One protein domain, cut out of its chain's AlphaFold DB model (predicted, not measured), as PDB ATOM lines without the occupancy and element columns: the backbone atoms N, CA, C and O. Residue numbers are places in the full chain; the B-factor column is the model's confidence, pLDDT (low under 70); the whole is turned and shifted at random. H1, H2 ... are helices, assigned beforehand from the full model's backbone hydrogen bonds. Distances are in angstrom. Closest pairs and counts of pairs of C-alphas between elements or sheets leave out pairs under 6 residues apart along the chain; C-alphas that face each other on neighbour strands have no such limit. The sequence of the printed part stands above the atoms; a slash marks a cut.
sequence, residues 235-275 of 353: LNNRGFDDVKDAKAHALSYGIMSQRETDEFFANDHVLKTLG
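What this domain is: This is residues 235 to 275 of the 353 residues of an uncharacterized protein of Euryarchaeota archaeon TMED99 (UniProt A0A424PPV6). What shape does the printed part make? It is a small fold of three short helices in which the chain doubles back: H1 and H2 cross each other at a steep tilt, and H3 turns off the far end of H2, about perpendicular to it. What comes before, between and after the helices? Residues 235 to 242 lead into H1, tight links join H1 to H2 and H2 to H3, and residues 274 and 275 follow H3. How is it made up, and how large is it? The printed part has 41 residues with three named helices, in the order H1, H2, H3, and no named strand; the class is all helix. It is compact, with a radius of gyration of the C-alphas of 9.4 A, and its outline is rounded, with spans of 23 by 19 by 14 A.

How they stand to each other: How do the first two named helices stand to each other? H1, residues 243 to 252, and H2, residues 258 to 265, touch, and their closest C-alphas are those of Lys 247 and Thr 261, 6.5 A apart. Their lines stand at a steep tilt of 52 degrees, and they run opposite ways. Where does the third helix stand? H3, residues 268 to 273, is close to H2 but not clearly touching it; the closest C-alphas, of Phe 265 and Leu 271, are 6.4 A apart. The lines of H2 and H3 are about perpendicular, at 74 degrees. H1 and H3 are apart, but only just, their closest C-alphas being 8.0 A from each other. What do the backbone N and O atoms show? In H1, H2 and H3 every O i to N i+4 pair is within hydrogen-bond range.

Where its parts are: Where does the longest helix run? H1 begins at Val 243, with its C-alpha at (-41.859, -44.430, 30.443), and ends at Ser 252, 14.2 A from first to last C-alpha. How long is H2? From Gln 258, with its C-alpha at (-31.662, -35.721, 30.547), to Phe 265 it measures 10.7 A. Where does the last helix end? H3 begins at Asp 268 and ends at Thr 273, with its C-alpha at (-51.139, -38.432, 35.546), 8.6 A from its first.

The domain as a whole: How far does the printed part reach? The two C-alphas farthest apart, those of Asn 237 and Arg 259, are 23.7 A apart, and those of Leu 235 and Gly 275, the first and last printed, are 10.6 A apart. Is there a cut or a long link? The printed part has no cut, and both links between the helices are tight, with 5 residues between H1 and H2 and 2 between H2 and H3. Where is the model's confidence low? The mean pLDDT of the printed part is 80.4, and residues 237 to 239 are under 70.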
ATOM      1  N   LEU A 235     -48.043 -33.965  27.080       80.00
ATOM      2  CA  LEU A 235     -47.844 -35.361  27.476       80.00
ATOM      3  C   LEU A 235     -49.165 -36.077  27.806       80.00
ATOM      4  O   LEU A 235     -49.257 -37.293  27.678       80.00
ATOM      5  N   ASN A 236     -50.211 -35.326  28.156       75.44
ATOM      6  CA  ASN A 236     -51.542 -35.873  28.433       75.44
ATOM      7  C   ASN A 236     -52.285 -36.375  27.185       75.44
ATOM      8  O   ASN A 236     -53.219 -37.158  27.317       75.44
ATOM      9  N   ASN A 237     -51.908 -35.921  25.985       64.81
ATOM     10  CA  ASN A 237     -52.721 -36.124  24.780       64.81
ATOM     11  C   ASN A 237     -52.296 -37.338  23.942       64.81
ATOM     12  O   ASN A 237     -53.014 -37.702  23.015       64.81
ATOM     13  N   ARG A 238     -51.134 -37.943  24.227       63.59
ATOM     14  CA  ARG A 238     -50.549 -39.004  23.388       63.59
ATOM     15  C   ARG A 238     -50.752 -40.431  23.889       63.59
ATOM     16  O   ARG A 238     -50.574 -41.328  23.081       63.59
ATOM     17  N   GLY A 239     -51.131 -40.637  25.154       64.25
ATOM     18  CA  GLY A 239     -51.307 -41.979  25.728       64.25
ATOM     19  C   GLY A 239     -50.037 -42.825  25.604       64.25
ATOM     20  O   GLY A 239     -49.960 -43.697  24.751       64.25
ATOM     21  N   PHE A 240     -49.018 -42.525  26.410       75.19
ATOM     22  CA  PHE A 240     -47.767 -43.284  26.383       75.19
ATOM     23  C   PHE A 240     -47.939 -44.641  27.072       75.19
ATOM     24  O   PHE A 240     -48.452 -44.694  28.188       75.19
ATOM     25  N   ASP A 241     -47.454 -45.705  26.431       71.69
ATOM     26  CA  ASP A 241     -47.458 -47.063  26.992       71.69
ATOM     27  C   ASP A 241     -46.179 -47.371  27.797       71.69
ATOM     28  O   ASP A 241     -46.218 -48.165  28.739       71.69
ATOM     29  N   ASP A 242     -45.054 -46.716  27.473       79.56
ATOM     30  CA  ASP A 242     -43.767 -46.868  28.165       79.56
ATOM     31  C   ASP A 242     -43.210 -45.523  28.671       79.56
ATOM     32  O   ASP A 242     -43.351 -44.461  28.056       79.56
ATOM     33  N   VAL A 243     -42.521 -45.578  29.812       80.38
ATOM     34  CA  VAL A 243     -41.859 -44.430  30.443       80.38
ATOM     35  C   VAL A 243     -40.706 -43.928  29.577       80.38
ATOM     36  O   VAL A 243     -40.442 -42.728  29.551       80.38
ATOM     37  N   LYS A 244     -40.016 -44.817  28.852       80.75
ATOM     38  CA  LYS A 244     -38.896 -44.434  27.978       80.75
ATOM     39  C   LYS A 244     -39.352 -43.548  26.822       80.75
ATOM     40  O   LYS A 244     -38.715 -42.528  26.564       80.75
ATOM     41  N   ASP A 245     -40.484 -43.877  26.212       81.69
ATOM     42  CA  ASP A 245     -41.062 -43.092  25.119       81.69
ATOM     43  C   ASP A 245     -41.551 -41.728  25.616       81.69
ATOM     44  O   ASP A 245     -41.309 -40.701  24.978       81.69
ATOM     45  N   ALA A 246     -42.158 -41.692  26.806       81.69
ATOM     46  CA  ALA A 246     -42.559 -40.441  27.443       81.69
ATOM     47  C   ALA A 246     -41.349 -39.546  27.781       81.69
ATOM     48  O   ALA A 246     -41.410 -38.330  27.584       81.69
ATOM     49  N   LYS A 247     -40.232 -40.135  28.236       84.56
ATOM     50  CA  LYS A 247     -38.972 -39.419  28.498       84.56
ATOM     51  C   LYS A 247     -38.344 -38.876  27.219       84.56
ATOM     52  O   LYS A 247     -37.989 -37.703  27.180       84.56
ATOM     53  N   ALA A 248     -38.246 -39.687  26.167       81.81
ATOM     54  CA  ALA A 248     -37.722 -39.250  24.873       81.81
ATOM     55  C   ALA A 248     -38.554 -38.095  24.294       81.81
ATOM     56  O   ALA A 248     -38.011 -37.114  23.788       81.81
ATOM     57  N   HIS A 249     -39.878 -38.162  24.447       82.25
ATOM     58  CA  HIS A 249     -40.768 -37.088  24.027       82.25
ATOM     59  C   HIS A 249     -40.605 -35.822  24.877       82.25
ATOM     60  O   HIS A 249     -40.587 -34.725  24.327       82.25
ATOM     61  N   ALA A 250     -40.439 -35.940  26.196       83.19
ATOM     62  CA  ALA A 250     -40.152 -34.786  27.048       83.19
ATOM     63  C   ALA A 250     -38.822 -34.112  26.666       83.19
ATOM     64  O   ALA A 250     -38.763 -32.887  26.576       83.19
ATOM     65  N   LEU A 251     -37.795 -34.906  26.342       83.25
ATOM     66  CA  LEU A 251     -36.507 -34.404  25.854       83.25
ATOM     67  C   LEU A 251     -36.625 -33.694  24.503       83.25
ATOM     68  O   LEU A 251     -35.948 -32.693  24.289       83.25
ATOM     69  N   SER A 252     -37.525 -34.140  23.621       81.38
ATOM     70  CA  SER A 252     -37.734 -33.504  22.313       81.38
ATOM     71  C   SER A 252     -38.239 -32.056  22.389       81.38
ATOM     72  O   SER A 252     -38.080 -31.311  21.428       81.38
ATOM     73  N   TYR A 253     -38.806 -31.628  23.526       79.31
ATOM     74  CA  TYR A 253     -39.212 -30.232  23.726       79.31
ATOM     75  C   TYR A 253     -38.053 -29.304  24.103       79.31
ATOM     76  O   TYR A 253     -38.247 -28.091  24.094       79.31
ATOM     77  N   GLY A 254     -36.885 -29.833  24.486       74.56
ATOM     78  CA  GLY A 254     -35.710 -29.024  24.833       74.56
ATOM     79  C   GLY A 254     -35.868 -28.141  26.082       74.56
ATOM     80  O   GLY A 254     -35.034 -27.281  26.331       74.56
ATOM     81  N   ILE A 255     -36.935 -28.333  26.870       75.81
ATOM     82  CA  ILE A 255     -37.205 -27.570  28.105       75.81
ATOM     83  C   ILE A 255     -36.467 -28.182  29.309       75.81
ATOM     84  O   ILE A 255     -36.317 -27.529  30.338       75.81
ATOM     85  N   MET A 256     -36.045 -29.444  29.203       79.56
ATOM     86  CA  MET A 256     -35.453 -30.210  30.299       79.56
ATOM     87  C   MET A 256     -34.246 -30.998  29.794       79.56
ATOM     88  O   MET A 256     -34.318 -31.642  28.747       79.56
ATOM     89  N   SER A 257     -33.156 -30.992  30.557       83.69
ATOM     90  CA  SER A 257     -32.007 -31.876  30.329       83.69
ATOM     91  C   SER A 257     -32.355 -33.345  30.629       83.69
ATOM     92  O   SER A 257     -33.387 -33.649  31.239       83.69
ATOM     93  N   GLN A 258     -31.487 -34.288  30.238       82.38
ATOM     94  CA  GLN A 258     -31.662 -35.721  30.547       82.38
ATOM     95  C   GLN A 258     -31.853 -35.971  32.046       82.38
ATOM     96  O   GLN A 258     -32.802 -36.639  32.456       82.38
ATOM     97  N   ARG A 259     -31.012 -35.343  32.871       83.44
ATOM     98  CA  ARG A 259     -31.074 -35.457  34.328       83.44
ATOM     99  C   ARG A 259     -32.372 -34.894  34.907       83.44
ATOM    100  O   ARG A 259     -32.979 -35.518  35.772       83.44
ATOM    101  N   GLU A 260     -32.812 -33.735  34.433       81.94
ATOM    102  CA  GLU A 260     -34.050 -33.112  34.916       81.94
ATOM    103  C   GLU A 260     -35.282 -33.901  34.485       81.94
ATOM    104  O   GLU A 260     -36.244 -34.021  35.243       81.94
ATOM    105  N   THR A 261     -35.242 -34.478  33.286       85.12
ATOM    106  CA  THR A 261     -36.289 -35.363  32.781       85.12
ATOM    107  C   THR A 261     -36.384 -36.608  33.662       85.12
ATOM    108  O   THR A 261     -37.476 -36.983  34.088       85.12
ATOM    109  N   ASP A 262     -35.256 -37.215  34.027       84.50
ATOM    110  CA  ASP A 262     -35.242 -38.336  34.965       84.50
ATOM    111  C   ASP A 262     -35.811 -37.958  36.339       84.50
ATOM    112  O   ASP A 262     -36.633 -38.701  36.876       84.50
ATOM    113  N   GLU A 263     -35.458 -36.787  36.877       85.56
ATOM    114  CA  GLU A 263     -36.018 -36.279  38.137       85.56
ATOM    115  C   GLU A 263     -37.529 -35.985  38.044       85.56
ATOM    116  O   GLU A 263     -38.274 -36.219  39.000       85.56
ATOM    117  N   PHE A 264     -38.011 -35.517  36.892       87.56
ATOM    118  CA  PHE A 264     -39.425 -35.240  36.643       87.56
ATOM    119  C   PHE A 264     -40.265 -36.518  36.581       87.56
ATOM    120  O   PHE A 264     -41.297 -36.612  37.251       87.56
ATOM    121  N   PHE A 265     -39.805 -37.523  35.834       86.50
ATOM    122  CA  PHE A 265     -40.470 -38.826  35.737       86.50
ATOM    123  C   PHE A 265     -40.249 -39.714  36.971       86.50
ATOM    124  O   PHE A 265     -40.976 -40.688  37.143       86.50
ATOM    125  N   ALA A 266     -39.310 -39.373  37.861       84.69
ATOM    126  CA  ALA A 266     -39.183 -40.000  39.178       84.69
ATOM    127  C   ALA A 266     -40.311 -39.603  40.151       84.69
ATOM    128  O   ALA A 266     -40.427 -40.180  41.231       84.69
ATOM    129  N   ASN A 267     -41.139 -38.610  39.808       85.31
ATOM    130  CA  ASN A 267     -42.260 -38.195  40.640       85.31
ATOM    131  C   ASN A 267     -43.508 -39.064  40.385       85.31
ATOM    132  O   ASN A 267     -44.064 -39.052  39.285       85.31
ATOM    133  N   ASP A 268     -44.016 -39.723  41.434       83.50
ATOM    134  CA  ASP A 268     -45.224 -40.568  41.386       83.50
ATOM    135  C   ASP A 268     -46.441 -39.868  40.768       83.50
ATOM    136  O   ASP A 268     -47.257 -40.498  40.092       83.50
ATOM    137  N   HIS A 269     -46.579 -38.555  40.979       84.31
ATOM    138  CA  HIS A 269     -47.674 -37.783  40.406       84.31
ATOM    139  C   HIS A 269     -47.604 -37.766  38.878       84.31
ATOM    140  O   HIS A 269     -48.621 -37.969  38.230       84.31
ATOM    141  N   VAL A 270     -46.417 -37.563  38.301       85.06
ATOM    142  CA  VAL A 270     -46.229 -37.509  36.843       85.06
ATOM    143  C   VAL A 270     -46.562 -38.863  36.221       85.06
ATOM    144  O   VAL A 270     -47.351 -38.926  35.281       85.06
ATOM    145  N   LEU A 271     -46.057 -39.952  36.804       84.75
ATOM    146  CA  LEU A 271     -46.355 -41.309  36.341       84.75
ATOM    147  C   LEU A 271     -47.852 -41.631  36.431       84.75
ATOM    148  O   LEU A 271     -48.415 -42.218  35.508       84.75
ATOM    149  N   LYS A 272     -48.517 -41.211  37.513       83.75
ATOM    150  CA  LYS A 272     -49.959 -41.406  37.700       83.75
ATOM    151  C   LYS A 272     -50.793 -40.575  36.725       83.75
ATOM    152  O   LYS A 272     -51.772 -41.089  36.194       83.75
ATOM    153  N   THR A 273     -50.430 -39.314  36.489       83.69
ATOM    154  CA  THR A 273     -51.139 -38.432  35.546       83.69
ATOM    155  C   THR A 273     -51.035 -38.947  34.114       83.69
ATOM    156  O   THR A 273     -52.005 -38.850  33.371       83.69
ATOM    157  N   LEU A 274     -49.897 -39.540  33.750       81.38
ATOM    158  CA  LEU A 274     -49.661 -40.100  32.418       81.38
ATOM    159  C   LEU A 274     -50.174 -41.537  32.245       81.38
ATOM    160  O   LEU A 274     -50.070 -42.082  31.155       81.38
ATOM    161  N   GLY A 275     -50.714 -42.163  33.296       75.94
ATOM    162  CA  GLY A 275     -51.189 -43.551  33.240       75.94
ATOM    163  C   GLY A 275     -50.074 -44.605  33.194       75.94
ATOM    164  O   GLY A 275     -50.357 -45.787  33.029       75.94
TER     165      GLY A 275